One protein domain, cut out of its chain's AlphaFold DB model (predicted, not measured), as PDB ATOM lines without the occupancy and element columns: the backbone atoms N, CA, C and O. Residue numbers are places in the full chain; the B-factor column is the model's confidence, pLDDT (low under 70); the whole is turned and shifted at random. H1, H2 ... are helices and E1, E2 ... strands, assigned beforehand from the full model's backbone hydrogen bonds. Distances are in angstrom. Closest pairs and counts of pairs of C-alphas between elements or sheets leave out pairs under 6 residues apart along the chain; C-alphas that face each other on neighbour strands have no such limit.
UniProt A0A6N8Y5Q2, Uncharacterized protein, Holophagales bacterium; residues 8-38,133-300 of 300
ATOM      1  N   GLU A   8     -21.337 -31.969 -69.931       88.38
ATOM      2  CA  GLU A   8     -21.165 -31.532 -71.316       88.38
ATOM      3  C   GLU A   8     -20.815 -32.729 -72.213       88.38
ATOM      4  O   GLU A   8     -20.110 -33.643 -71.782       88.38
ATOM      5  N   VAL A   9     -21.282 -32.702 -73.458       92.62
ATOM      6  CA  VAL A   9     -20.740 -33.450 -74.589       92.62
ATOM      7  C   VAL A   9     -19.292 -33.035 -74.765       92.62
ATOM      8  O   VAL A   9     -18.988 -31.862 -74.974       92.62
ATOM      9  N   VAL A  10     -18.386 -34.001 -74.692       94.44
ATOM     10  CA  VAL A  10     -16.962 -33.745 -74.891       94.44
ATOM     11  C   VAL A  10     -16.480 -34.593 -76.052       94.44
ATOM     12  O   VAL A  10     -16.705 -35.803 -76.091       94.44
ATOM     13  N   ARG A  11     -15.789 -33.950 -76.990       95.81
ATOM     14  CA  ARG A  11     -15.101 -34.606 -78.097       95.81
ATOM     15  C   ARG A  11     -13.599 -34.544 -77.866       95.81
ATOM     16  O   ARG A  11     -13.066 -33.479 -77.565       95.81
ATOM     17  N   ALA A  12     -12.926 -35.665 -78.079       97.19
ATOM     18  CA  ALA A  12     -11.476 -35.743 -78.138       97.19
ATOM     19  C   ALA A  12     -11.054 -36.549 -79.364       97.19
ATOM     20  O   ALA A  12     -11.608 -37.614 -79.618       97.19
ATOM     21  N   HIS A  13     -10.055 -36.075 -80.097       96.88
ATOM     22  CA  HIS A  13      -9.377 -36.920 -81.068       96.88
ATOM     23  C   HIS A  13      -8.281 -37.700 -80.347       96.88
ATOM     24  O   HIS A  13      -7.365 -37.104 -79.784       96.88
ATOM     25  N   LEU A  14      -8.380 -39.030 -80.326       95.56
ATOM     26  CA  LEU A  14      -7.534 -39.865 -79.470       95.56
ATOM     27  C   LEU A  14      -6.042 -39.780 -79.824       95.56
ATOM     28  O   LEU A  14      -5.194 -39.958 -78.955       95.56
ATOM     29  N   PHE A  15      -5.722 -39.475 -81.080       93.62
ATOM     30  CA  PHE A  15      -4.348 -39.404 -81.576       93.62
ATOM     31  C   PHE A  15      -3.731 -37.998 -81.530       93.62
ATOM     32  O   PHE A  15      -2.560 -37.858 -81.877       93.62
ATOM     33  N   ASP A  16      -4.472 -36.974 -81.089       94.06
ATOM     34  CA  ASP A  16      -3.910 -35.630 -80.918       94.06
ATOM     35  C   ASP A  16      -3.071 -35.605 -79.627       94.06
ATOM     36  O   ASP A  16      -3.587 -35.586 -78.503       94.06
ATOM     37  N   ASP A  17      -1.747 -35.633 -79.786       91.50
ATOM     38  CA  ASP A  17      -0.780 -35.665 -78.686       91.50
ATOM     39  C   ASP A  17      -0.288 -34.271 -78.270       91.50
ATOM     40  O   ASP A  17       0.603 -34.140 -77.425       91.50
ATOM     41  N   ASP A  18      -0.859 -33.205 -78.817       94.50
ATOM     42  CA  ASP A  18      -0.589 -31.846 -78.376       94.50
ATOM     43  C   ASP A  18      -1.284 -31.545 -77.019       94.50
ATOM     44  O   ASP A  18      -2.031 -32.369 -76.475       94.50
ATOM     45  N   PRO A  19      -0.969 -30.415 -76.353       96.06
ATOM     46  CA  PRO A  19      -1.590 -30.065 -75.076       96.06
ATOM     47  C   PRO A  19      -3.121 -29.989 -75.106       96.06
ATOM     48  O   PRO A  19      -3.739 -30.390 -74.119       96.06
ATOM     49  N   ASP A  20      -3.715 -29.521 -76.202       95.06
ATOM     50  CA  ASP A  20      -5.160 -29.338 -76.327       95.06
ATOM     51  C   ASP A  20      -5.848 -30.689 -76.559       95.06
ATOM     52  O   ASP A  20      -6.830 -30.994 -75.880       95.06
ATOM     53  N   GLY A  21      -5.278 -31.551 -77.409       93.75
ATOM     54  CA  GLY A  21      -5.746 -32.929 -77.612       93.75
ATOM     55  C   GLY A  21      -5.738 -33.756 -76.322       93.75
ATOM     56  O   GLY A  21      -6.752 -34.346 -75.928       93.75
ATOM     57  N   ARG A  22      -4.631 -33.707 -75.564       95.12
ATOM     58  CA  ARG A  22      -4.548 -34.359 -74.244       95.12
ATOM     59  C   ARG A  22      -5.541 -33.788 -73.237       95.12
ATOM     60  O   ARG A  22      -6.112 -34.550 -72.456       95.12
ATOM     61  N   ALA A  23      -5.741 -32.470 -73.228       96.56
ATOM     62  CA  ALA A  23      -6.716 -31.830 -72.350       96.56
ATOM     63  C   ALA A  23      -8.153 -32.235 -72.713       96.56
ATOM     64  O   ALA A  23      -8.959 -32.478 -71.816       96.56
ATOM     65  N   ALA A  24      -8.462 -32.373 -74.005       96.00
ATOM     66  CA  ALA A  24      -9.759 -32.844 -74.473       96.00
ATOM     67  C   ALA A  24     -10.044 -34.272 -73.985       96.00
ATOM     68  O   ALA A  24     -11.078 -34.501 -73.359       96.00
ATOM     69  N   PHE A  25      -9.113 -35.218 -74.170       97.69
ATOM     70  CA  PHE A  25      -9.301 -36.585 -73.665       97.69
ATOM     71  C   PHE A  25      -9.393 -36.635 -72.133       97.69
ATOM     72  O   PHE A  25     -10.227 -37.356 -71.586       97.69
ATOM     73  N   ALA A  26      -8.585 -35.837 -71.425       97.25
ATOM     74  CA  ALA A  26      -8.664 -35.739 -69.970       97.25
ATOM     75  C   ALA A  26     -10.050 -35.264 -69.496       97.25
ATOM     76  O   ALA A  26     -10.570 -35.818 -68.531       97.25
ATOM     77  N   ARG A  27     -10.676 -34.311 -70.203       96.94
ATOM     78  CA  ARG A  27     -12.058 -33.879 -69.929       96.94
ATOM     79  C   ARG A  27     -13.073 -34.991 -70.186       96.94
ATOM     80  O   ARG A  27     -13.938 -35.201 -69.344       96.94
ATOM     81  N   VAL A  28     -12.957 -35.727 -71.299       97.44
ATOM     82  CA  VAL A  28     -13.828 -36.890 -71.572       97.44
ATOM     83  C   VAL A  28     -13.749 -37.883 -70.410       97.44
ATOM     84  O   VAL A  28     -14.773 -38.292 -69.865       97.44
ATOM     85  N   LYS A  29     -12.526 -38.235 -70.002       97.75
ATOM     86  CA  LYS A  29     -12.255 -39.150 -68.888       97.75
ATOM     87  C   LYS A  29     -12.841 -38.646 -67.569       97.75
ATOM     88  O   LYS A  29     -13.521 -39.407 -66.893       97.75
ATOM     89  N   GLU A  30     -12.602 -37.385 -67.216       96.38
ATOM     90  CA  GLU A  30     -13.109 -36.785 -65.977       96.38
ATOM     91  C   GLU A  30     -14.639 -36.824 -65.914       96.38
ATOM     92  O   GLU A  30     -15.198 -37.270 -64.913       96.38
ATOM     93  N   HIS A  31     -15.312 -36.407 -66.990       95.31
ATOM     94  CA  HIS A  31     -16.769 -36.422 -67.051       95.31
ATOM     95  C   HIS A  31     -17.302 -37.856 -66.922       95.31
ATOM     96  O   HIS A  31     -18.121 -38.136 -66.046       95.31
ATOM     97  N   PHE A  32     -16.786 -38.784 -67.731       96.88
ATOM     98  CA  PHE A  32     -17.205 -40.183 -67.707       96.88
ATOM     99  C   PHE A  32     -17.060 -40.829 -66.321       96.88
ATOM    100  O   PHE A  32     -18.003 -41.449 -65.825       96.88
ATOM    101  N   GLU A  33     -15.897 -40.681 -65.684       96.81
ATOM    102  CA  GLU A  33     -15.603 -41.320 -64.396       96.81
ATOM    103  C   GLU A  33     -16.381 -40.688 -63.242       96.81
ATOM    104  O   GLU A  33     -16.757 -41.383 -62.295       96.81
ATOM    105  N   ALA A  34     -16.682 -39.389 -63.330       95.06
ATOM    106  CA  ALA A  34     -17.562 -38.724 -62.379       95.06
ATOM    107  C   ALA A  34     -19.008 -39.242 -62.472       95.06
ATOM    108  O   ALA A  34     -19.668 -39.392 -61.441       95.06
ATOM    109  N   ALA A  35     -19.499 -39.536 -63.681       94.00
ATOM    110  CA  ALA A  35     -20.857 -40.038 -63.898       94.00
ATOM    111  C   ALA A  35     -21.022 -41.549 -63.703       94.00
ATOM    112  O   ALA A  35     -22.138 -42.000 -63.442       94.00
ATOM    113  N   ASN A  36     -19.945 -42.335 -63.791       95.56
ATOM    114  CA  ASN A  36     -20.005 -43.798 -63.702       95.56
ATOM    115  C   ASN A  36     -19.029 -44.333 -62.638       95.56
ATOM    116  O   ASN A  36     -17.970 -44.869 -62.972       95.56
ATOM    117  N   PRO A  37     -19.373 -44.220 -61.339       95.56
ATOM    118  CA  PRO A  37     -18.527 -44.712 -60.258       95.56
ATOM    119  C   PRO A  37     -18.163 -46.193 -60.419       95.56
ATOM    120  O   PRO A  37     -19.028 -47.036 -60.648       95.56
ATOM    121  N   GLY A  38     -16.880 -46.510 -60.244       96.00
ATOM    122  CA  GLY A  38     -16.350 -47.872 -60.382       96.00
ATOM    123  C   GLY A  38     -15.842 -48.215 -61.783       96.00
ATOM    124  O   GLY A  38     -15.176 -49.236 -61.932       96.00
ATOM    125  N   THR A 133     -23.812 -61.209 -86.769       87.88
ATOM    126  CA  THR A 133     -24.416 -60.909 -88.069       87.88
ATOM    127  C   THR A 133     -24.843 -59.451 -88.175       87.88
ATOM    128  O   THR A 133     -24.962 -58.738 -87.176       87.88
ATOM    129  N   ASP A 134     -25.059 -58.999 -89.409       88.06
ATOM    130  CA  ASP A 134     -25.628 -57.685 -89.685       88.06
ATOM    131  C   ASP A 134     -27.108 -57.651 -89.266       88.06
ATOM    132  O   ASP A 134     -27.909 -58.489 -89.692       88.06
ATOM    133  N   VAL A 135     -27.474 -56.681 -88.428       82.94
ATOM    134  CA  VAL A 135     -28.817 -56.530 -87.856       82.94
ATOM    135  C   VAL A 135     -29.372 -55.147 -88.163       82.94
ATOM    136  O   VAL A 135     -28.788 -54.143 -87.769       82.94
ATOM    137  N   LEU A 136     -30.542 -55.074 -88.795       80.88
ATOM    138  CA  LEU A 136     -31.224 -53.796 -89.013       80.88
ATOM    139  C   LEU A 136     -31.659 -53.149 -87.685       80.88
ATOM    140  O   LEU A 136     -31.889 -53.825 -86.678       80.88
ATOM    141  N   GLY A 137     -31.859 -51.835 -87.718       72.69
ATOM    142  CA  GLY A 137     -32.494 -51.054 -86.662       72.69
ATOM    143  C   GLY A 137     -31.532 -50.171 -85.872       72.69
ATOM    144  O   GLY A 137     -30.316 -50.189 -86.061       72.69
ATOM    145  N   GLY A 138     -32.104 -49.373 -84.969       72.12
ATOM    146  CA  GLY A 138     -31.352 -48.363 -84.231       72.12
ATOM    147  C   GLY A 138     -30.742 -47.346 -85.193       72.12
ATOM    148  O   GLY A 138     -31.445 -46.755 -86.006       72.12
ATOM    149  N   CYS A 139     -29.418 -47.218 -85.147       70.56
ATOM    150  CA  CYS A 139     -28.655 -46.309 -85.997       70.56
ATOM    151  C   CYS A 139     -28.464 -46.774 -87.458       70.56
ATOM    152  O   CYS A 139     -27.822 -46.062 -88.224       70.56
ATOM    153  N   ALA A 140     -28.980 -47.944 -87.862       73.12
ATOM    154  CA  ALA A 140     -28.868 -48.425 -89.243       73.12
ATOM    155  C   ALA A 140     -30.149 -49.134 -89.721       73.12
ATOM    156  O   ALA A 140     -30.333 -50.338 -89.534       73.12
ATOM    157  N   THR A 141     -31.060 -48.373 -90.322       66.19
ATOM    158  CA  THR A 141     -32.418 -48.818 -90.696       66.19
ATOM    159  C   THR A 141     -32.534 -49.345 -92.133       66.19
ATOM    160  O   THR A 141     -33.528 -49.978 -92.483       66.19
ATOM    161  N   GLU A 142     -31.514 -49.143 -92.970       69.31
ATOM    162  CA  GLU A 142     -31.554 -49.459 -94.403       69.31
ATOM    163  C   GLU A 142     -31.319 -50.946 -94.726       69.31
ATOM    164  O   GLU A 142     -30.614 -51.668 -94.024       69.31
ATOM    165  N   THR A 143     -31.855 -51.421 -95.856       58.19
ATOM    166  CA  THR A 143     -31.599 -52.793 -96.334       58.19
ATOM    167  C   THR A 143     -30.120 -52.963 -96.691       58.19
ATOM    168  O   THR A 143     -29.620 -52.284 -97.582       58.19
ATOM    169  N   GLY A 144     -29.429 -53.893 -96.022       62.25
ATOM    170  CA  GLY A 144     -27.970 -54.045 -96.120       62.25
ATOM    171  C   GLY A 144     -27.190 -53.242 -95.073       62.25
ATOM    172  O   GLY A 144     -25.983 -53.065 -95.233       62.25
ATOM    173  N   ALA A 145     -27.862 -52.761 -94.019       75.94
ATOM    174  CA  ALA A 145     -27.230 -52.078 -92.901       75.94
ATOM    175  C   ALA A 145     -26.072 -52.887 -92.312       75.94
ATOM    176  O   ALA A 145     -26.228 -54.044 -91.925       75.94
ATOM    177  N   TYR A 146     -24.928 -52.227 -92.169       86.50
ATOM    178  CA  TYR A 146     -23.824 -52.735 -91.374       86.50
ATOM    179  C   TYR A 146     -24.048 -52.310 -89.923       86.50
ATOM    180  O   TYR A 146     -23.734 -51.182 -89.547       86.50
ATOM    181  N   ARG A 147     -24.617 -53.197 -89.109       92.50
ATOM    182  CA  ARG A 147     -24.727 -53.026 -87.657       92.50
ATOM    183  C   ARG A 147     -24.533 -54.374 -86.995       92.50
ATOM    184  O   ARG A 147     -25.313 -55.289 -87.214       92.50
ATOM    185  N   ARG A 148     -23.500 -54.475 -86.170       94.00
ATOM    186  CA  ARG A 148     -23.045 -55.713 -85.541       94.00
ATOM    187  C   ARG A 148     -22.988 -55.538 -84.043       94.00
ATOM    188  O   ARG A 148     -22.223 -54.716 -83.541       94.00
ATOM    189  N   ILE A 149     -23.823 -56.285 -83.334       93.81
ATOM    190  CA  ILE A 149     -23.945 -56.201 -81.880       93.81
ATOM    191  C   ILE A 149     -22.870 -57.085 -81.254       93.81
ATOM    192  O   ILE A 149     -22.891 -58.302 -81.413       93.81
ATOM    193  N   LEU A 150     -21.915 -56.455 -80.571       96.19
ATOM    194  CA  LEU A 150     -20.709 -57.104 -80.052       96.19
ATOM    195  C   LEU A 150     -20.877 -57.499 -78.587       96.19
ATOM    196  O   LEU A 150     -20.451 -58.572 -78.181       96.19
ATOM    197  N   LEU A 151     -21.509 -56.628 -77.802       97.00
ATOM    198  CA  LEU A 151     -21.871 -56.848 -76.405       97.00
ATOM    199  C   LEU A 151     -23.272 -56.275 -76.184       97.00
ATOM    200  O   LEU A 151     -23.518 -55.117 -76.521       97.00
ATOM    201  N   THR A 152     -24.181 -57.071 -75.630       94.69
ATOM    202  CA  THR A 152     -25.601 -56.718 -75.476       94.69
ATOM    203  C   THR A 152     -26.118 -56.968 -74.064       94.69
ATOM    204  O   THR A 152     -25.514 -57.678 -73.263       94.69
ATOM    205  N   TRP A 153     -27.256 -56.371 -73.737       92.75
ATOM    206  CA  TRP A 153     -27.983 -56.627 -72.502       92.75
ATOM    207  C   TRP A 153     -28.904 -57.844 -72.591       92.75
ATOM    208  O   TRP A 153     -29.091 -58.569 -71.609       92.75
ATOM    209  N   LEU A 154     -29.491 -58.055 -73.770       89.50
ATOM    210  CA  LEU A 154     -30.418 -59.142 -74.059       89.50
ATOM    211  C   LEU A 154     -29.794 -60.108 -75.060       89.50
ATOM    212  O   LEU A 154     -29.356 -59.682 -76.129       89.50
ATOM    213  N   ASN A 155     -29.860 -61.404 -74.750       87.75
ATOM    214  CA  ASN A 155     -29.431 -62.480 -75.652       87.75
ATOM    215  C   ASN A 155     -30.196 -62.474 -76.987       87.75
ATOM    216  O   ASN A 155     -29.667 -62.929 -77.992       87.75
ATOM    217  N   ASP A 156     -31.424 -61.947 -77.014       88.31
ATOM    218  CA  ASP A 156     -32.232 -61.876 -78.237       88.31
ATOM    219  C   ASP A 156     -31.637 -60.914 -79.283       88.31
ATOM    220  O   ASP A 156     -31.955 -61.012 -80.465       88.31
ATOM    221  N   ASN A 157     -30.759 -60.000 -78.858       85.69
ATOM    222  CA  ASN A 157     -30.165 -58.979 -79.720       85.69
ATOM    223  C   ASN A 157     -28.775 -59.365 -80.249       85.69
ATOM    224  O   ASN A 157     -28.289 -58.739 -81.183       85.69
ATOM    225  N   GLY A 158     -28.097 -60.343 -79.652       89.88
ATOM    226  CA  GLY A 158     -26.734 -60.692 -80.036       89.88
ATOM    227  C   GLY A 158     -26.150 -61.817 -79.185       89.88
ATOM    228  O   GLY A 158     -26.704 -62.152 -78.135       89.88
ATOM    229  N   PRO A 159     -25.024 -62.402 -79.620       92.25
ATOM    230  CA  PRO A 159     -24.517 -63.646 -79.044       92.25
ATOM    231  C   PRO A 159     -23.901 -63.469 -77.650       92.25
ATOM    232  O   PRO A 159     -23.878 -64.417 -76.862       92.25
ATOM    233  N   TYR A 160     -23.413 -62.267 -77.321       96.62
ATOM    234  CA  TYR A 160     -22.609 -62.030 -76.121       96.62
ATOM    235  C   TYR A 160     -23.270 -61.023 -75.184       96.62
ATOM    236  O   TYR A 160     -23.270 -59.818 -75.431       96.62
ATOM    237  N   THR A 161     -23.804 -61.522 -74.068       96.25
ATOM    238  CA  THR A 161     -24.435 -60.672 -73.054       96.25
ATOM    239  C   THR A 161     -23.449 -60.223 -71.984       96.25
ATOM    240  O   THR A 161     -22.794 -61.044 -71.336       96.25
ATOM    241  N   PHE A 162     -23.401 -58.913 -71.746       97.00
ATOM    242  CA  PHE A 162     -22.643 -58.299 -70.664       97.00
ATOM    243  C   PHE A 162     -23.329 -57.012 -70.195       97.00
ATOM    244  O   PHE A 162     -23.493 -56.087 -70.970       97.00
ATOM    245  N   HIS A 163     -23.741 -56.920 -68.930       95.25
ATOM    246  CA  HIS A 163     -24.491 -55.751 -68.433       95.25
ATOM    247  C   HIS A 163     -23.607 -54.562 -68.056       95.25
ATOM    248  O   HIS A 163     -24.078 -53.427 -68.063       95.25
ATOM    249  N   GLY A 164     -22.323 -54.802 -67.779       95.31
ATOM    250  CA  GLY A 164     -21.395 -53.744 -67.383       95.31
ATOM    251  C   GLY A 164     -21.071 -52.767 -68.515       95.31
ATOM    252  O   GLY A 164     -20.790 -51.604 -68.245       95.31
ATOM    253  N   LEU A 165     -21.127 -53.210 -69.771       97.12
ATOM    254  CA  LEU A 165     -20.871 -52.391 -70.953       97.12
ATOM    255  C   LEU A 165     -21.511 -53.062 -72.169       97.12
ATOM    256  O   LEU A 165     -21.397 -54.278 -72.340       97.12
ATOM    257  N   ASN A 166     -22.146 -52.288 -73.044       96.94
ATOM    258  CA  ASN A 166     -22.575 -52.777 -74.354       96.94
ATOM    259  C   ASN A 166     -21.823 -52.069 -75.464       96.94
ATOM    260  O   ASN A 166     -21.309 -50.966 -75.293       96.94
ATOM    261  N   ALA A 167     -21.737 -52.748 -76.598       97.12
ATOM    262  CA  ALA A 167     -21.069 -52.231 -77.766       97.12
ATOM    263  C   ALA A 167     -21.709 -52.799 -79.023       97.12
ATOM    264  O   ALA A 167     -21.981 -54.000 -79.117       97.12
ATOM    265  N   HIS A 168     -21.879 -51.949 -80.021       95.00
ATOM    266  CA  HIS A 168     -22.128 -52.396 -81.377       95.00
ATOM    267  C   HIS A 168     -21.284 -51.586 -82.355       95.00
ATOM    268  O   HIS A 168     -20.986 -50.417 -82.122       95.00
ATOM    269  N   ARG A 169     -20.882 -52.212 -83.456       94.88
ATOM    270  CA  ARG A 169     -20.194 -51.539 -84.556       94.88
ATOM    271  C   ARG A 169     -21.203 -51.275 -85.657       94.88
ATOM    272  O   ARG A 169     -21.853 -52.210 -86.114       94.88
ATOM    273  N   VAL A 170     -21.365 -50.022 -86.054       94.56
ATOM    274  CA  VAL A 170     -22.465 -49.607 -86.925       94.56
ATOM    275  C   VAL A 170     -22.027 -48.551 -87.925       94.56
ATOM    276  O   VAL A 170     -21.262 -47.649 -87.593       94.56
ATOM    277  N   ARG A 171     -22.525 -48.677 -89.157       93.50
ATOM    278  CA  ARG A 171     -22.522 -47.613 -90.156       93.50
ATOM    279  C   ARG A 171     -23.818 -46.821 -90.033       93.50
ATOM    280  O   ARG A 171     -24.892 -47.357 -90.289       93.50
ATOM    281  N   ILE A 172     -23.691 -45.563 -89.646       93.00
ATOM    282  CA  ILE A 172     -24.794 -44.668 -89.322       93.00
ATOM    283  C   ILE A 172     -25.046 -43.752 -90.510       93.00
ATOM    284  O   ILE A 172     -24.412 -42.707 -90.645       93.00
ATOM    285  N   THR A 173     -25.945 -44.169 -91.399       89.94
ATOM    286  CA  THR A 173     -26.389 -43.324 -92.519       89.94
ATOM    287  C   THR A 173     -27.295 -42.207 -92.007       89.94
ATOM    288  O   THR A 173     -27.064 -41.036 -92.297       89.94
ATOM    289  N   ASP A 174     -28.301 -42.591 -91.222       90.69
ATOM    290  CA  ASP A 174     -29.284 -41.693 -90.635       90.69
ATOM    291  C   ASP A 174     -29.923 -42.357 -89.406       90.69
ATOM    292  O   ASP A 174     -30.880 -43.125 -89.527       90.69
ATOM    293  N   SER A 175     -29.362 -42.134 -88.215       92.00
ATOM    294  CA  SER A 175     -29.979 -42.658 -86.992       92.00
ATOM    295  C   SER A 175     -31.245 -41.875 -86.659       92.00
ATOM    296  O   SER A 175     -31.345 -40.683 -86.943       92.00
ATOM    297  N   PHE A 176     -32.181 -42.495 -85.950       92.44
ATOM    298  CA  PHE A 176     -33.241 -41.723 -85.311       92.44
ATOM    299  C   PHE A 176     -32.686 -40.870 -84.157       92.44
ATOM    300  O   PHE A 176     -31.658 -41.197 -83.555       92.44
ATOM    301  N   THR A 177     -33.347 -39.752 -83.879       95.69
ATOM    302  CA  THR A 177     -32.939 -38.777 -82.866       95.69
ATOM    303  C   THR A 177     -33.467 -39.196 -81.507       95.69
ATOM    304  O   THR A 177     -34.679 -39.356 -81.342       95.69
ATOM    305  N   HIS A 178     -32.590 -39.337 -80.518       96.00
ATOM    306  CA  HIS A 178     -32.990 -39.834 -79.204       96.00
ATOM    307  C   HIS A 178     -32.075 -39.370 -78.080       96.00
ATOM    308  O   HIS A 178     -31.018 -38.795 -78.324       96.00
ATOM    309  N   TYR A 179     -32.494 -39.622 -76.842       96.12
ATOM    310  CA  TYR A 179     -31.661 -39.471 -75.652       96.12
ATOM    311  C   TYR A 179     -31.901 -40.604 -74.648       96.12
ATOM    312  O   TYR A 179     -32.911 -41.311 -74.701       96.12
ATOM    313  N   HIS A 180     -30.989 -40.727 -73.684       95.31
ATOM    314  CA  HIS A 180     -31.097 -41.667 -72.566       95.31
ATOM    315  C   HIS A 180     -31.435 -40.905 -71.281       95.31
ATOM    316  O   HIS A 180     -30.682 -39.998 -70.931       95.31
ATOM    317  N   PRO A 181     -32.526 -41.201 -70.553       93.38
ATOM    318  CA  PRO A 181     -32.908 -40.426 -69.372       93.38
ATOM    319  C   PRO A 181     -31.818 -40.374 -68.297       93.38
ATOM    320  O   PRO A 181     -31.134 -41.364 -68.050       93.38
ATOM    321  N   VAL A 182     -31.702 -39.242 -67.596       92.38
ATOM    322  CA  VAL A 182     -30.678 -39.027 -66.551       92.38
ATOM    323  C   VAL A 182     -30.741 -40.077 -65.441       92.38
ATOM    324  O   VAL A 182     -29.706 -40.583 -65.018       92.38
ATOM    325  N   ASP A 183     -31.945 -40.437 -64.999       89.44
ATOM    326  CA  ASP A 183     -32.122 -41.293 -63.821       89.44
ATOM    327  C   ASP A 183     -32.107 -42.797 -64.133       89.44
ATOM    328  O   ASP A 183     -31.886 -43.616 -63.240       89.44
ATOM    329  N   THR A 184     -32.395 -43.185 -65.377       90.25
ATOM    330  CA  THR A 184     -32.612 -44.597 -65.746       90.25
ATOM    331  C   THR A 184     -31.798 -45.069 -66.941       90.25
ATOM    332  O   THR A 184     -31.702 -46.280 -67.138       90.25
ATOM    333  N   GLY A 185     -31.237 -44.146 -67.717       93.56
ATOM    334  CA  GLY A 185     -30.467 -44.428 -68.917       93.56
ATOM    335  C   GLY A 185     -28.984 -44.666 -68.647       93.56
ATOM    336  O   GLY A 185     -28.534 -44.928 -67.525       93.56
ATOM    337  N   PHE A 186     -28.210 -44.551 -69.713       95.50
ATOM    338  CA  PHE A 186     -26.782 -44.823 -69.766       95.50
ATOM    339  C   PHE A 186     -26.070 -43.712 -70.538       95.50
ATOM    340  O   PHE A 186     -26.690 -42.978 -71.312       95.50
ATOM    341  N   ASP A 187     -24.771 -43.577 -70.303       97.00
ATOM    342  CA  ASP A 187     -23.940 -42.745 -71.161       97.00
ATOM    343  C   ASP A 187     -23.608 -43.508 -72.441       97.00
ATOM    344  O   ASP A 187     -23.503 -44.737 -72.430       97.00
ATOM    345  N   GLU A 188     -23.404 -42.773 -73.526       97.69
ATOM    346  CA  GLU A 188     -23.019 -43.327 -74.817       97.69
ATOM    347  C   GLU A 188     -21.720 -42.691 -75.321       97.69
ATOM    348  O   GLU A 188     -21.410 -41.534 -75.040       97.69
ATOM    349  N   PHE A 189     -20.942 -43.458 -76.074       98.31
ATOM    350  CA  PHE A 189     -19.786 -42.972 -76.802       98.31
ATOM    351  C   PHE A 189     -19.885 -43.340 -78.269       98.31
ATOM    352  O   PHE A 189     -20.234 -44.471 -78.603       98.31
ATOM    353  N   TYR A 190     -19.449 -42.421 -79.124       98.00
ATOM    354  CA  TYR A 190     -19.149 -42.700 -80.522       98.00
ATOM    355  C   TYR A 190     -17.635 -42.750 -80.654       98.00
ATOM    356  O   TYR A 190     -16.961 -41.723 -80.548       98.00
ATOM    357  N   LEU A 191     -17.104 -43.951 -80.864       97.81
ATOM    358  CA  LEU A 191     -15.707 -44.170 -81.208       97.81
ATOM    359  C   LEU A 191     -15.606 -44.334 -82.725       97.81
ATOM    360  O   LEU A 191     -15.904 -45.401 -83.270       97.81
ATOM    361  N   VAL A 192     -15.267 -43.243 -83.409       96.31
ATOM    362  CA  VAL A 192     -15.341 -43.127 -84.869       96.31
ATOM    363  C   VAL A 192     -14.179 -43.874 -85.513       96.31
ATOM    364  O   VAL A 192     -13.017 -43.625 -85.212       96.31
ATOM    365  N   GLN A 193     -14.483 -44.775 -86.441       93.38
ATOM    366  CA  GLN A 193     -13.506 -45.645 -87.102       93.38
ATOM    367  C   GLN A 193     -13.298 -45.286 -88.569       93.38
ATOM    368  O   GLN A 193     -12.209 -45.466 -89.101       93.38
ATOM    369  N   MET A 194     -14.342 -44.789 -89.230       91.81
ATOM    370  CA  MET A 194     -14.260 -44.210 -90.568       91.81
ATOM    371  C   MET A 194     -15.289 -43.094 -90.686       91.81
ATOM    372  O   MET A 194     -16.390 -43.224 -90.145       91.81
ATOM    373  N   SER A 195     -14.952 -42.055 -91.439       92.88
ATOM    374  CA  SER A 195     -15.904 -41.018 -91.810       92.88
ATOM    375  C   SER A 195     -15.566 -40.357 -93.145       92.88
ATOM    376  O   SER A 195     -14.456 -40.521 -93.658       92.88
ATOM    377  N   ASN A 196     -16.531 -39.619 -93.694       91.50
ATOM    378  CA  ASN A 196     -16.388 -38.750 -94.864       91.50
ATOM    379  C   ASN A 196     -16.664 -37.275 -94.516       91.50
ATOM    380  O   ASN A 196     -17.101 -36.946 -93.417       91.50
ATOM    381  N   ASP A 197     -16.473 -36.375 -95.482       89.81
ATOM    382  CA  ASP A 197     -16.665 -34.928 -95.292       89.81
ATOM    383  C   ASP A 197     -18.109 -34.522 -94.957       89.81
ATOM    384  O   ASP A 197     -18.309 -33.421 -94.451       89.81
ATOM    385  N   GLU A 198     -19.107 -35.373 -95.212       90.88
ATOM    386  CA  GLU A 198     -20.538 -35.128 -94.935       90.88
ATOM    387  C   GLU A 198     -21.014 -35.757 -93.613       90.88
ATOM    388  O   GLU A 198     -22.143 -35.535 -93.181       90.88
ATOM    389  N   ASP A 199     -20.143 -36.501 -92.934       94.44
ATOM    390  CA  ASP A 199     -20.466 -37.251 -91.727       94.44
ATOM    391  C   ASP A 199     -20.576 -36.339 -90.504       94.44
ATOM    392  O   ASP A 199     -19.650 -35.579 -90.196       94.44
ATOM    393  N   ARG A 200     -21.697 -36.413 -89.783       95.56
ATOM    394  CA  ARG A 200     -21.984 -35.525 -88.647       95.56
ATOM    395  C   ARG A 200     -22.562 -36.287 -87.470       95.56
ATOM    396  O   ARG A 200     -23.344 -37.216 -87.654       95.56
ATOM    397  N   ILE A 201     -22.248 -35.813 -86.268       96.69
ATOM    398  CA  ILE A 201     -23.042 -36.081 -85.069       96.69
ATOM    399  C   ILE A 201     -23.714 -34.777 -84.660       96.69
ATOM    400  O   ILE A 201     -23.063 -33.741 -84.548       96.69
ATOM    401  N   LEU A 202     -25.022 -34.821 -84.459       97.31
ATOM    402  CA  LEU A 202     -25.812 -33.722 -83.928       97.31
ATOM    403  C   LEU A 202     -26.074 -34.011 -82.461       97.31
ATOM    404  O   LEU A 202     -26.386 -35.151 -82.120       97.31
ATOM    405  N   THR A 203     -26.002 -32.993 -81.607       97.50
ATOM    406  CA  THR A 203     -26.424 -33.121 -80.209       97.50
ATOM    407  C   THR A 203     -27.328 -31.984 -79.794       97.50
ATOM    408  O   THR A 203     -27.156 -30.860 -80.252       97.50
ATOM    409  N   SER A 204     -28.255 -32.250 -78.884       97.06
ATOM    410  CA  SER A 204     -29.100 -31.227 -78.301       97.06
ATOM    411  C   SER A 204     -29.230 -31.396 -76.799       97.06
ATOM    412  O   SER A 204     -29.410 -32.475 -76.236       97.06
ATOM    413  N   TYR A 205     -29.188 -30.250 -76.151       95.62
ATOM    414  CA  TYR A 205     -29.396 -30.073 -74.733       95.62
ATOM    415  C   TYR A 205     -30.842 -29.684 -74.386       95.62
ATOM    416  O   TYR A 205     -31.157 -29.423 -73.220       95.62
ATOM    417  N   HIS A 206     -31.718 -29.653 -75.382       95.19
ATOM    418  CA  HIS A 206     -33.058 -29.090 -75.302       95.19
ATOM    419  C   HIS A 206     -34.145 -30.169 -75.257       95.19
ATOM    420  O   HIS A 206     -35.214 -29.989 -75.826       95.19
ATOM    421  N   ALA A 207     -33.897 -31.293 -74.571       93.94
ATOM    422  CA  ALA A 207     -34.856 -32.400 -74.500       93.94
ATOM    423  C   ALA A 207     -36.247 -31.959 -74.021       93.94
ATOM    424  O   ALA A 207     -37.238 -32.237 -74.685       93.94
ATOM    425  N   ALA A 208     -36.312 -31.174 -72.941       93.50
ATOM    426  CA  ALA A 208     -37.579 -30.660 -72.421       93.50
ATOM    427  C   ALA A 208     -38.305 -29.719 -73.401       93.50
ATOM    428  O   ALA A 208     -39.532 -29.759 -73.494       93.50
ATOM    429  N   ASP A 209     -37.556 -28.885 -74.131       95.44
ATOM    430  CA  ASP A 209     -38.133 -27.964 -75.113       95.44
ATOM    431  C   ASP A 209     -38.635 -28.733 -76.345       95.44
ATOM    432  O   ASP A 209     -39.719 -28.453 -76.854       95.44
ATOM    433  N   ILE A 210     -37.875 -29.736 -76.800       96.38
ATOM    434  CA  ILE A 210     -38.240 -30.608 -77.922       96.38
ATOM    435  C   ILE A 210     -39.490 -31.425 -77.579       96.38
ATOM    436  O   ILE A 210     -40.413 -31.462 -78.382       96.38
ATOM    437  N   GLU A 211     -39.578 -31.999 -76.377       95.31
ATOM    438  CA  GLU A 211     -40.758 -32.745 -75.905       95.31
ATOM    439  C   GLU A 211     -42.007 -31.880 -75.680       95.31
ATOM    440  O   GLU A 211     -43.109 -32.416 -75.538       95.31
ATOM    441  N   SER A 212     -41.865 -30.551 -75.717       95.06
ATOM    442  CA  SER A 212     -42.967 -29.592 -75.569       95.06
ATOM    443  C   SER A 212     -43.150 -28.729 -76.834       95.06
ATOM    444  O   SER A 212     -42.997 -27.497 -76.759       95.06
ATOM    445  N   PRO A 213     -43.471 -29.322 -78.013       93.12
ATOM    446  CA  PRO A 213     -43.529 -28.611 -79.293       93.12
ATOM    447  C   PRO A 213     -44.341 -27.320 -79.272       93.12
ATOM    448  O   PRO A 213     -44.001 -26.365 -79.967       93.12
ATOM    449  N   GLU A 214     -45.413 -27.262 -78.484       95.19
ATOM    450  CA  GLU A 214     -46.310 -26.117 -78.361       95.19
ATOM    451  C   GLU A 214     -45.645 -24.865 -77.777       95.19
ATOM    452  O   GLU A 214     -46.095 -23.752 -78.058       95.19
ATOM    453  N   THR A 215     -44.573 -25.038 -77.004       92.44
ATOM    454  CA  THR A 215     -43.823 -23.943 -76.370       92.44
ATOM    455  C   THR A 215     -42.659 -23.439 -77.221       92.44
ATOM    456  O   THR A 215     -42.120 -22.366 -76.949       92.44
ATOM    457  N   MET A 216     -42.301 -24.174 -78.279       96.06
ATOM    458  CA  MET A 216     -41.154 -23.862 -79.125       96.06
ATOM    459  C   MET A 216     -41.333 -22.515 -79.850       96.06
ATOM    460  O   MET A 216     -42.442 -22.130 -80.237       96.06
ATOM    461  N   THR A 217     -40.239 -21.792 -80.070       94.81
ATOM    462  CA  THR A 217     -40.212 -20.541 -80.852       94.81
ATOM    463  C   THR A 217     -39.274 -20.702 -82.048       94.81
ATOM    464  O   THR A 217     -38.372 -21.536 -81.967       94.81
ATOM    465  N   PRO A 218     -39.441 -19.937 -83.143       93.81
ATOM    466  CA  PRO A 218     -38.497 -19.969 -84.263       93.81
ATOM    467  C   PRO A 218     -37.053 -19.681 -83.837       93.81
ATOM    468  O   PRO A 218     -36.128 -20.351 -84.289       93.81
ATOM    469  N   GLU A 219     -36.854 -18.729 -82.920       93.94
ATOM    470  CA  GLU A 219     -35.525 -18.364 -82.428       93.94
ATOM    471  C   GLU A 219     -34.853 -19.507 -81.660       93.94
ATOM    472  O   GLU A 219     -33.648 -19.711 -81.814       93.94
ATOM    473  N   LEU A 220     -35.616 -20.244 -80.842       93.94
ATOM    474  CA  LEU A 220     -35.110 -21.410 -80.116       93.94
ATOM    475  C   LEU A 220     -34.895 -22.604 -81.052       93.94
ATOM    476  O   LEU A 220     -33.882 -23.283 -80.922       93.94
ATOM    477  N   ALA A 221     -35.795 -22.826 -82.018       94.69
ATOM    478  CA  ALA A 221     -35.679 -23.901 -83.004       94.69
ATOM    479  C   ALA A 221     -34.334 -23.837 -83.751       94.69
ATOM    480  O   ALA A 221     -33.617 -24.833 -83.814       94.69
ATOM    481  N   GLY A 222     -33.926 -22.646 -84.200       93.38
ATOM    482  CA  GLY A 222     -32.638 -22.434 -84.871       93.38
ATOM    483  C   GLY A 222     -31.387 -22.634 -83.998       93.38
ATOM    484  O   GLY A 222     -30.277 -22.477 -84.494       93.38
ATOM    485  N   GLN A 223     -31.544 -22.944 -82.706       93.56
ATOM    486  CA  GLN A 223     -30.454 -23.136 -81.739       93.56
ATOM    487  C   GLN A 223     -30.501 -24.512 -81.060       93.56
ATOM    488  O   GLN A 223     -29.743 -24.756 -80.125       93.56
ATOM    489  N   LEU A 224     -31.396 -25.413 -81.485       95.00
ATOM    490  CA  LEU A 224     -31.598 -26.677 -80.775       95.00
ATOM    491  C   LEU A 224     -30.398 -27.611 -80.860       95.00
ATOM    492  O   LEU A 224     -30.149 -28.330 -79.893       95.00
ATOM    493  N   PHE A 225     -29.697 -27.634 -81.990       96.56
ATOM    494  CA  PHE A 225     -28.648 -28.610 -82.255       96.56
ATOM    495  C   PHE A 225     -27.277 -27.961 -82.398       96.56
ATOM    496  O   PHE A 225     -27.081 -27.056 -83.207       96.56
ATOM    497  N   ASP A 226     -26.318 -28.524 -81.673       95.69
ATOM    498  CA  ASP A 226     -24.903 -28.412 -81.990       95.69
ATOM    499  C   ASP A 226     -24.547 -29.477 -83.035       95.69
ATOM    500  O   ASP A 226     -25.011 -30.619 -82.958       95.69
ATOM    501  N   VAL A 227     -23.710 -29.111 -84.008       95.25
ATOM    502  CA  VAL A 227     -23.283 -29.990 -85.105       95.25
ATOM    503  C   VAL A 227     -21.781 -30.227 -85.011       95.25
ATOM    504  O   VAL A 227     -20.998 -29.279 -84.960       95.25
ATOM    505  N   TYR A 228     -21.378 -31.496 -85.032       94.44
ATOM    506  CA  TYR A 228     -19.982 -31.909 -84.960       94.44
ATOM    507  C   TYR A 228     -19.589 -32.667 -86.227       94.44
ATOM    508  O   TYR A 228     -20.090 -33.763 -86.485       94.44
ATOM    509  N   ASP A 229     -18.642 -32.110 -86.981       95.31
ATOM    510  CA  ASP A 229     -17.920 -32.841 -88.027       95.31
ATOM    511  C   ASP A 229     -17.049 -33.915 -87.377       95.31
ATOM    512  O   ASP A 229     -16.344 -33.618 -86.405       95.31
ATOM    513  N   VAL A 230     -17.046 -35.134 -87.915       95.06
ATOM    514  CA  VAL A 230     -16.309 -36.258 -87.319       95.06
ATOM    515  C   VAL A 230     -15.204 -36.795 -88.217       95.06
ATOM    516  O   VAL A 230     -15.330 -36.843 -89.440       95.06
ATOM    517  N   ARG A 231     -14.114 -37.247 -87.595       94.12
ATOM    518  CA  ARG A 231     -13.010 -37.965 -88.246       94.12
ATOM    519  C   ARG A 231     -12.696 -39.272 -87.521       94.12
ATOM    520  O   ARG A 231     -12.918 -39.385 -86.317       94.12
ATOM    521  N   ALA A 232     -12.161 -40.256 -88.243       93.19
ATOM    522  CA  ALA A 232     -11.668 -41.501 -87.645       93.19
ATOM    523  C   ALA A 232     -10.682 -41.211 -86.500       93.19
ATOM    524  O   ALA A 232      -9.805 -40.370 -86.662       93.19
ATOM    525  N   GLY A 233     -10.827 -41.888 -85.361       94.44
ATOM    526  CA  GLY A 233     -10.068 -41.637 -84.132       94.44
ATOM    527  C   GLY A 233     -10.715 -40.630 -83.176       94.44
ATOM    528  O   GLY A 233     -10.202 -40.436 -82.075       94.44
ATOM    529  N   ASP A 234     -11.831 -40.002 -83.552       97.19
ATOM    530  CA  ASP A 234     -12.622 -39.206 -82.614       97.19
ATOM    531  C   ASP A 234     -13.362 -40.102 -81.612       97.19
ATOM    532  O   ASP A 234     -14.003 -41.089 -81.976       97.19
ATOM    533  N   LEU A 235     -13.305 -39.705 -80.343       98.25
ATOM    534  CA  LEU A 235     -14.140 -40.191 -79.257       98.25
ATOM    535  C   LEU A 235     -15.083 -39.063 -78.835       98.25
ATOM    536  O   LEU A 235     -14.637 -38.013 -78.363       98.25
ATOM    537  N   ILE A 236     -16.383 -39.288 -78.995       97.94
ATOM    538  CA  ILE A 236     -17.428 -38.346 -78.588       97.94
ATOM    539  C   ILE A 236     -18.171 -38.966 -77.419       97.94
ATOM    540  O   ILE A 236     -18.738 -40.045 -77.562       97.94
ATOM    541  N   TYR A 237     -18.157 -38.290 -76.278       97.94
ATOM    542  CA  TYR A 237     -18.896 -38.690 -75.091       97.94
ATOM    543  C   TYR A 237     -20.237 -37.973 -75.025       97.94
ATOM    544  O   TYR A 237     -20.296 -36.744 -75.101       97.94
ATOM    545  N   LEU A 238     -21.295 -38.757 -74.858       97.25
ATOM    546  CA  LEU A 238     -22.680 -38.328 -74.789       97.25
ATOM    547  C   LEU A 238     -23.235 -38.684 -73.405       97.25
ATOM    548  O   LEU A 238     -23.586 -39.841 -73.145       97.25
ATOM    549  N   PRO A 239     -23.306 -37.703 -72.494       96.12
ATOM    550  CA  PRO A 239     -23.935 -37.897 -71.199       96.12
ATOM    551  C   PRO A 239     -25.422 -38.249 -71.332       96.12
ATOM    552  O   PRO A 239     -26.101 -37.810 -72.266       96.12
ATOM    553  N   ARG A 240     -25.969 -38.933 -70.323       95.25
ATOM    554  CA  ARG A 240     -27.429 -39.059 -70.165       95.25
ATOM    555  C   ARG A 240     -28.133 -37.695 -70.272       95.25
ATOM    556  O   ARG A 240     -27.659 -36.677 -69.767       95.25
ATOM    557  N   GLY A 241     -29.309 -37.689 -70.887       95.12
ATOM    558  CA  GLY A 241     -30.162 -36.518 -71.097       95.12
ATOM    559  C   GLY A 241     -29.766 -35.665 -72.301       95.12
ATOM    560  O   GLY A 241     -30.426 -34.661 -72.569       95.12
ATOM    561  N   VAL A 242     -28.704 -36.037 -73.019       96.62
ATOM    562  CA  VAL A 242     -28.308 -35.388 -74.268       96.62
ATOM    563  C   VAL A 242     -28.973 -36.093 -75.440       96.62
ATOM    564  O   VAL A 242     -28.782 -37.292 -75.660       96.62
ATOM    565  N   ILE A 243     -29.744 -35.325 -76.203       97.31
ATOM    566  CA  ILE A 243     -30.258 -35.771 -77.491       97.31
ATOM    567  C   ILE A 243     -29.099 -35.883 -78.462       97.31
ATOM    568  O   ILE A 243     -28.250 -34.996 -78.497       97.31
ATOM    569  N   HIS A 244     -29.084 -36.927 -79.276       97.19
ATOM    570  CA  HIS A 244     -28.078 -37.092 -80.302       97.19
ATOM    571  C   HIS A 244     -28.608 -37.828 -81.534       97.19
ATOM    572  O   HIS A 244     -29.659 -38.474 -81.506       97.19
ATOM    573  N   ARG A 245     -27.885 -37.653 -82.643       95.44
ATOM    574  CA  ARG A 245     -28.166 -38.265 -83.942       95.44
ATOM    575  C   ARG A 245     -26.886 -38.339 -84.775       95.44
ATOM    576  O   ARG A 245     -26.165 -37.350 -84.847       95.44
ATOM    577  N   GLY A 246     -26.626 -39.458 -85.445       95.00
ATOM    578  CA  GLY A 246     -25.582 -39.575 -86.461       95.00
ATOM    579  C   GLY A 246     -26.119 -39.524 -87.892       95.00
ATOM    580  O   GLY A 246     -27.207 -40.028 -88.174       95.00
ATOM    581  N   LEU A 247     -25.334 -38.920 -88.787       93.06
ATOM    582  CA  LEU A 247     -25.650 -38.679 -90.197       93.06
ATOM    583  C   LEU A 247     -24.445 -38.971 -91.106       93.06
ATOM    584  O   LEU A 247     -23.297 -38.827 -90.686       93.06
ATOM    585  N   GLY A 248     -24.709 -39.277 -92.378       90.19
ATOM    586  CA  GLY A 248     -23.723 -39.218 -93.472       90.19
ATOM    587  C   GLY A 248     -22.956 -40.516 -93.747       90.19
ATOM    588  O   GLY A 248     -22.326 -40.651 -94.792       90.19
ATOM    589  N   GLY A 249     -23.093 -41.529 -92.887       90.25
ATOM    590  CA  GLY A 249     -22.460 -42.839 -93.076       90.25
ATOM    591  C   GLY A 249     -21.303 -43.132 -92.122       90.25
ATOM    592  O   GLY A 249     -20.492 -44.015 -92.437       90.25
ATOM    593  N   VAL A 250     -21.260 -42.456 -90.965       92.50
ATOM    594  CA  VAL A 250     -20.251 -42.640 -89.907       92.50
ATOM    595  C   VAL A 250     -20.110 -44.117 -89.574       92.50
ATOM    596  O   VAL A 250     -21.086 -44.753 -89.185       92.50
ATOM    597  N   LEU A 251     -18.907 -44.682 -89.665       93.81
ATOM    598  CA  LEU A 251     -18.641 -45.990 -89.068       93.81
ATOM    599  C   LEU A 251     -18.110 -45.774 -87.656       93.81
ATOM    600  O   LEU A 251     -16.999 -45.272 -87.493       93.81
ATOM    601  N   ALA A 252     -18.874 -46.183 -86.650       95.56
ATOM    602  CA  ALA A 252     -18.489 -46.052 -85.252       95.56
ATOM    603  C   ALA A 252     -18.669 -47.367 -84.490       95.56
ATOM    604  O   ALA A 252     -19.537 -48.188 -84.802       95.56
ATOM    605  N   GLN A 253     -17.857 -47.548 -83.452       96.69
ATOM    606  CA  GLN A 253     -18.258 -48.366 -82.317       96.69
ATOM    607  C   GLN A 253     -19.049 -47.480 -81.365       96.69
ATOM    608  O   GLN A 253     -18.503 -46.542 -80.784       96.69
ATOM    609  N   VAL A 254     -20.336 -47.781 -81.236       97.19
ATOM    610  CA  VAL A 254     -21.203 -47.166 -80.238       97.19
ATOM    611  C   VAL A 254     -21.075 -47.980 -78.961       97.19
ATOM    612  O   VAL A 254     -21.279 -49.198 -78.981       97.19
ATOM    613  N   ILE A 255     -20.679 -47.323 -77.875       98.38
ATOM    614  CA  ILE A 255     -20.362 -47.949 -76.587       98.38
ATOM    615  C   ILE A 255     -21.271 -47.342 -75.529       98.38
ATOM    616  O   ILE A 255     -21.326 -46.123 -75.418       98.38
ATOM    617  N   THR A 256     -21.934 -48.166 -74.720       97.56
ATOM    618  CA  THR A 256     -22.834 -47.678 -73.669       97.56
ATOM    619  C   THR A 256     -22.418 -48.158 -72.287       97.56
ATOM    620  O   THR A 256     -22.050 -49.326 -72.101       97.56
ATOM    621  N   VAL A 257     -22.435 -47.230 -71.322       96.44
ATOM    622  CA  VAL A 257     -22.014 -47.468 -69.935       96.44
ATOM    623  C   VAL A 257     -23.017 -46.876 -68.926       96.44
ATOM    624  O   VAL A 257     -23.283 -45.671 -68.954       96.44
ATOM    625  N   PRO A 258     -23.560 -47.690 -67.993       93.06
ATOM    626  CA  PRO A 258     -23.570 -49.158 -68.040       93.06
ATOM    627  C   PRO A 258     -24.245 -49.649 -69.334       93.06
ATOM    628  O   PRO A 258     -24.750 -48.844 -70.112       93.06
ATOM    629  N   GLY A 259     -24.240 -50.957 -69.598       91.62
ATOM    630  CA  GLY A 259     -24.799 -51.485 -70.844       91.62
ATOM    631  C   GLY A 259     -26.246 -51.036 -71.102       91.62
ATOM    632  O   GLY A 259     -27.002 -50.760 -70.169       91.62
ATOM    633  N   PHE A 260     -26.624 -50.990 -72.382       89.75
ATOM    634  CA  PHE A 260     -27.939 -50.573 -72.870       89.75
ATOM    635  C   PHE A 260     -29.073 -51.305 -72.147       89.75
ATOM    636  O   PHE A 260     -29.325 -52.485 -72.386       89.75
ATOM    637  N   ARG A 261     -29.803 -50.605 -71.279       87.06
ATOM    638  CA  ARG A 261     -30.984 -51.170 -70.628       87.06
ATOM    639  C   ARG A 261     -32.206 -50.967 -71.533       87.06
ATOM    640  O   ARG A 261     -32.552 -49.820 -71.800       87.06
ATOM    641  N   PRO A 262     -32.916 -52.033 -71.944       85.69
ATOM    642  CA  PRO A 262     -34.134 -51.891 -72.739       85.69
ATOM    643  C   PRO A 262     -35.174 -50.993 -72.058       85.69
ATOM    644  O   PRO A 262     -35.364 -51.062 -70.837       85.69
ATOM    645  N   GLY A 263     -35.865 -50.188 -72.855       85.56
ATOM    646  CA  GLY A 263     -36.868 -49.210 -72.443       85.56
ATOM    647  C   GLY A 263     -36.290 -47.893 -71.923       85.56
ATOM    648  O   GLY A 263     -36.990 -47.189 -71.195       85.56
ATOM    649  N   THR A 264     -35.021 -47.583 -72.207       89.81
ATOM    650  CA  THR A 264     -34.342 -46.368 -71.705       89.81
ATOM    651  C   THR A 264     -33.752 -45.495 -72.812       89.81
ATOM    652  O   THR A 264     -32.921 -44.630 -72.549       89.81
ATOM    653  N   GLU A 265     -34.243 -45.680 -74.036       91.31
ATOM    654  CA  GLU A 265     -33.962 -44.866 -75.215       91.31
ATOM    655  C   GLU A 265     -35.256 -44.165 -75.655       91.31
ATOM    656  O   GLU A 265     -36.247 -44.825 -75.982       91.31
ATOM    657  N   ILE A 266     -35.279 -42.830 -75.602       93.75
ATOM    658  CA  ILE A 266     -36.468 -42.022 -75.909       93.75
ATOM    659  C   ILE A 266     -36.245 -41.287 -77.227       93.75
ATOM    660  O   ILE A 266     -35.455 -40.344 -77.294       93.75
ATOM    661  N   GLY A 267     -36.948 -41.722 -78.272       94.94
ATOM    662  CA  GLY A 267     -36.933 -41.101 -79.590       94.94
ATOM    663  C   GLY A 267     -37.809 -39.853 -79.657       94.94
ATOM    664  O   GLY A 267     -38.944 -39.843 -79.179       94.94
ATOM    665  N   VAL A 268     -37.297 -38.805 -80.301       96.44
ATOM    666  CA  VAL A 268     -37.920 -37.471 -80.331       96.44
ATOM    667  C   VAL A 268     -38.249 -36.969 -81.741       96.44
ATOM    668  O   VAL A 268     -38.734 -35.853 -81.896       96.44
ATOM    669  N   ASP A 269     -38.049 -37.778 -82.787       96.75
ATOM    670  CA  ASP A 269     -38.290 -37.352 -84.177       96.75
ATOM    671  C   ASP A 269     -39.737 -36.920 -84.449       96.75
ATOM    672  O   ASP A 269     -39.968 -35.983 -85.208       96.75
ATOM    673  N   HIS A 270     -40.719 -37.547 -83.796       95.69
ATOM    674  CA  HIS A 270     -42.129 -37.165 -83.905       95.69
ATOM    675  C   HIS A 270     -42.400 -35.763 -83.330       95.69
ATOM    676  O   HIS A 270     -43.230 -35.018 -83.854       95.69
ATOM    677  N   HIS A 271     -41.665 -35.363 -82.289       96.94
ATOM    678  CA  HIS A 271     -41.715 -34.005 -81.760       96.94
ATOM    679  C   HIS A 271     -41.035 -33.002 -82.694       96.94
ATOM    680  O   HIS A 271     -41.577 -31.923 -82.925       96.94
ATOM    681  N   LEU A 272     -39.882 -33.362 -83.266       97.56
ATOM    682  CA  LEU A 272     -39.160 -32.520 -84.227       97.56
ATOM    683  C   LEU A 272     -40.006 -32.254 -85.480       97.56
ATOM    684  O   LEU A 272     -40.118 -31.105 -85.911       97.56
ATOM    685  N   LEU A 273     -40.690 -33.281 -85.997       97.12
ATOM    686  CA  LEU A 273     -41.669 -33.130 -87.072       97.12
ATOM    687  C   LEU A 273     -42.811 -32.185 -86.667       97.12
ATOM    688  O   LEU A 273     -43.103 -31.237 -87.392       97.12
ATOM    689  N   ALA A 274     -43.413 -32.380 -85.488       96.69
ATOM    690  CA  ALA A 274     -44.494 -31.517 -85.008       96.69
ATOM    691  C   ALA A 274     -44.061 -30.044 -84.847       96.69
ATOM    692  O   ALA A 274     -44.851 -29.128 -85.098       96.69
ATOM    693  N   ILE A 275     -42.810 -29.794 -84.448       97.62
ATOM    694  CA  ILE A 275     -42.241 -28.444 -84.386       97.62
ATOM    695  C   ILE A 275     -42.128 -27.847 -85.791       97.62
ATOM    696  O   ILE A 275     -42.594 -26.721 -85.988       97.62
ATOM    697  N   ASN A 276     -41.559 -28.588 -86.748       98.00
ATOM    698  CA  ASN A 276     -41.431 -28.144 -88.138       98.00
ATOM    699  C   ASN A 276     -42.793 -27.772 -88.730       98.00
ATOM    700  O   ASN A 276     -42.955 -26.668 -89.246       98.00
ATOM    701  N   GLU A 277     -43.796 -28.640 -88.580       97.12
ATOM    702  CA  GLU A 277     -45.151 -28.406 -89.089       97.12
ATOM    703  C   GLU A 277     -45.818 -27.184 -88.446       97.12
ATOM    704  O   GLU A 277     -46.430 -26.364 -89.135       97.12
ATOM    705  N   ARG A 278     -45.695 -27.025 -87.122       97.25
ATOM    706  CA  ARG A 278     -46.328 -25.914 -86.395       97.25
ATOM    707  C   ARG A 278     -45.692 -24.566 -86.727       97.25
ATOM    708  O   ARG A 278     -46.401 -23.562 -86.789       97.25
ATOM    709  N   LEU A 279     -44.369 -24.533 -86.872       97.31
ATOM    710  CA  LEU A 279     -43.614 -23.314 -87.159       97.31
ATOM    711  C   LEU A 279     -43.485 -23.028 -88.664       97.31
ATOM    712  O   LEU A 279     -43.076 -21.926 -89.021       97.31
ATOM    713  N   GLY A 280     -43.868 -23.973 -89.529       96.94
ATOM    714  CA  GLY A 280     -43.723 -23.854 -90.980       96.94
ATOM    715  C   GLY A 280     -42.260 -23.847 -91.428       96.94
ATOM    716  O   GLY A 280     -41.915 -23.096 -92.338       96.94
ATOM    717  N   LEU A 281     -41.401 -24.617 -90.751       96.31
ATOM    718  CA  LEU A 281     -39.979 -24.731 -91.083       96.31
ATOM    719  C   LEU A 281     -39.798 -25.702 -92.255       96.31
ATOM    720  O   LEU A 281     -40.275 -26.836 -92.206       96.31
ATOM    721  N   GLU A 282     -39.099 -25.262 -93.300       94.06
ATOM    722  CA  GLU A 282     -38.884 -26.017 -94.537       94.06
ATOM    723  C   GLU A 282     -37.436 -25.863 -95.027       94.06
ATOM    724  O   GLU A 282     -36.763 -24.882 -94.717       94.06
ATOM    725  N   GLY A 283     -36.962 -26.816 -95.837       92.12
ATOM    726  CA  GLY A 283     -35.622 -26.759 -96.431       92.12
ATOM    727  C   GLY A 283     -34.519 -26.703 -95.373       92.12
ATOM    728  O   GLY A 283     -34.535 -27.491 -94.432       92.12
ATOM    729  N   ASP A 284     -33.586 -25.765 -95.530       89.31
ATOM    730  CA  ASP A 284     -32.440 -25.596 -94.626       89.31
ATOM    731  C   ASP A 284     -32.842 -25.090 -93.225       89.31
ATOM    732  O   ASP A 284     -32.069 -25.235 -92.281       89.31
ATOM    733  N   ASP A 285     -34.048 -24.528 -93.076       90.50
ATOM    734  CA  ASP A 285     -34.579 -24.072 -91.785       90.50
ATOM    735  C   ASP A 285     -35.275 -25.204 -91.004       90.50
ATOM    736  O   ASP A 285     -35.600 -25.038 -89.825       90.50
ATOM    737  N   ALA A 286     -35.545 -26.346 -91.648       94.75
ATOM    738  CA  ALA A 286     -36.210 -27.474 -91.012       94.75
ATOM    739  C   ALA A 286     -35.302 -28.137 -89.969       94.75
ATOM    740  O   ALA A 286     -34.136 -28.441 -90.222       94.75
ATOM    741  N   LEU A 287     -35.868 -28.442 -88.799       96.50
ATOM    742  CA  LEU A 287     -35.187 -29.262 -87.808       96.50
ATOM    743  C   LEU A 287     -34.944 -30.662 -88.377       96.50
ATOM    744  O   LEU A 287     -35.874 -31.247 -88.943       96.50
ATOM    745  N   PRO A 288     -33.740 -31.226 -88.201       94.81
ATOM    746  CA  PRO A 288     -33.423 -32.550 -88.710       94.81
ATOM    747  C   PRO A 288     -34.208 -33.606 -87.930       94.81
ATOM    748  O   PRO A 288     -34.155 -33.645 -86.705       94.81
ATOM    749  N   TYR A 289     -34.923 -34.479 -88.638       94.88
ATOM    750  CA  TYR A 289     -35.649 -35.606 -88.051       94.88
ATOM    751  C   TYR A 289     -35.563 -36.831 -88.961       94.88
ATOM    752  O   TYR A 289     -35.254 -36.742 -90.147       94.88
ATOM    753  N   ASN A 290     -35.770 -38.020 -88.400       93.81
ATOM    754  CA  ASN A 290     -35.736 -39.281 -89.128       93.81
ATOM    755  C   ASN A 290     -37.155 -39.598 -89.565       93.81
ATOM    756  O   ASN A 290     -38.068 -39.662 -88.743       93.81
ATOM    757  N   VAL A 291     -37.340 -39.763 -90.872       91.44
ATOM    758  CA  VAL A 291     -38.676 -39.868 -91.459       91.44
ATOM    759  C   VAL A 291     -39.431 -41.073 -90.901       91.44
ATOM    760  O   VAL A 291     -40.585 -40.931 -90.509       91.44
ATOM    761  N   GLU A 292     -38.783 -42.234 -90.800       88.62
ATOM    762  CA  GLU A 292     -39.416 -43.452 -90.287       88.62
ATOM    763  C   GLU A 292     -39.795 -43.305 -88.805       88.62
ATOM    764  O   GLU A 292     -40.956 -43.496 -88.436       88.62
ATOM    765  N   ALA A 293     -38.848 -42.865 -87.974       89.88
ATOM    766  CA  ALA A 293     -39.042 -42.697 -86.536       89.88
ATOM    767  C   ALA A 293     -39.930 -41.499 -86.156       89.88
ATOM    768  O   ALA A 293     -40.347 -41.383 -85.008       89.88
ATOM    769  N   SER A 294     -40.247 -40.604 -87.096       91.44
ATOM    770  CA  SER A 294     -41.159 -39.481 -86.840       91.44
ATOM    771  C   SER A 294     -42.638 -39.859 -86.834       91.44
ATOM    772  O   SER A 294     -43.473 -39.065 -86.403       91.44
ATOM    773  N   THR A 295     -42.977 -41.062 -87.304       88.19
ATOM    774  CA  THR A 295     -44.377 -41.495 -87.432       88.19
ATOM    775  C   THR A 295     -45.014 -41.894 -86.100       88.19
ATOM    776  O   THR A 295     -46.231 -41.782 -85.948       88.19
ATOM    777  N   GLU A 296     -44.210 -42.318 -85.123       80.19
ATOM    778  CA  GLU A 296     -44.653 -42.678 -83.778       80.19
ATOM    779  C   GLU A 296     -43.537 -42.478 -82.745       80.19
ATOM    780  O   GLU A 296     -42.358 -42.393 -83.082       80.19
ATOM    781  N   ALA A 297     -43.903 -42.405 -81.464       79.62
ATOM    782  CA  ALA A 297     -42.921 -42.323 -80.391       79.62
ATOM    783  C   ALA A 297     -42.118 -43.630 -80.305       79.62
ATOM    784  O   ALA A 297     -42.666 -44.692 -80.001       79.62
ATOM    785  N   VAL A 298     -40.809 -43.544 -80.533       76.56
ATOM    786  CA  VAL A 298     -39.895 -44.673 -80.357       76.56
ATOM    787  C   VAL A 298     -39.485 -44.741 -78.887       76.56
ATOM    788  O   VAL A 298     -38.770 -43.873 -78.401       76.56
ATOM    789  N   VAL A 299     -39.935 -45.779 -78.179       70.06
ATOM    790  CA  VAL A 299     -39.396 -46.166 -76.865       70.06
ATOM    791  C   VAL A 299     -38.883 -47.592 -76.995       70.06
ATOM    792  O   VAL A 299     -39.676 -48.502 -77.260       70.06
ATOM    793  N   ARG A 300     -37.569 -47.790 -76.864       58.34
ATOM    794  CA  ARG A 300     -36.919 -49.100 -77.034       58.34
ATOM    795  C   ARG A 300     -36.024 -49.471 -75.865       58.34
ATOM    796  O   ARG A 300     -35.501 -48.575 -75.166       58.34
TER     797      ARG A 300
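AT A GLANCE: This is residues 8 to 38 and 133 to 300 of the 300 residues of an uncharacterized protein of Holophagales bacterium (UniProt A0A6N8Y5Q2). One antiparallel sheet folds over at the bends of E8 and E3 into two walls, partly face to face: a larger one of E1, E7, E4, E2 and the adjoining parts of E3 and E8, and a smaller one of E5, E6 and the first part of E8. H1 covers E1 and E7 on the outside of the larger wall, while H2, H3 and H4 lie beyond the smaller wall. The 199 printed residues run E1 H1 E2 E3 E4 E5 H2 H3 E6 E7 E8 H4, four named helices and eight named strands; the class is mixed, with under half of the residues in named elements. The whole is compact, with a radius of gyration of the C-alphas of 16.6 A and spans of 44 by 44 by 34 A.

IN THESE COORDINATES: E1 is residues 10 to 13, with C-alpha 10 at (-16.962, -33.745, -74.891), and H1 is residues 19 to 35, 24.4 A long. E2 is residues 147 to 151, E3 166 to 174 with 20.8 A, E4 187 to 194 with 21.7 A, and E5 200 to 204. H2 is residues 207 to 210, H3 218 to 221, E6 226 to 229, and E7 234 to 238. E8 is residues 243 to 257, 16.2 A end to end, and bends by 147 degrees at residue 250; E3 bends by 70 degrees at residue 171. H4 is residues 269 to 279, 15.3 A long, ending with C-alpha 279 at (-43.614, -23.314, -87.159).

HOW THE PARTS SIT: The sheet is branched and twisted. E3 lies on one side of E8, with N 168 to O 254 at 3.0 A; E4, with N 189 to O 255 at 2.8 A, and E5, with N 202 to O 245 at 2.8 A, lie on the other side. Outward, E2 and E3 form a hairpin, N 148 to O 169 at 2.8 A; E4 neighbours E7, N 190 to O 236 at 2.9 A; E7 neighbours E1, N 12 to O 235 at 2.9 A; and E5 neighbours E6, N 203 to O 226 at 2.9 A. H1 is on the sheet at a height of 8.4 A, over E1 and E7, only just slantwise to the strands at 31 degrees to E7 on the local plane. The closest C-alphas of E1 and H1 are those of Ala 12 and Ala 24, 5.0 A apart. H2, H3 and H4 are not on the sheet. H2 and H4 only just touch, with 3 pairs of C-alphas within 8 A, the closest being Ile 210 and His 271 at 6.2 A. H3 and H4 are close but not clearly touching, with the C-alphas of Pro 218 and Leu 279 6.8 A apart. In H1 and H4 every O i to N i+4 pair is within hydrogen-bond range; H2 and H3 are too short for one.

THE WHOLE: The C-alphas farthest apart, of Gly 38 and Gly 280, are 47.6 A apart. Residues 39 to 132 are not printed, and C-alphas 38 and 133 stand 31.6 A apart across the cut. The links E2 to E3, E3 to E4 and E8 to H4 are long. Residues 141 to 144 and 300 have pLDDT under 70.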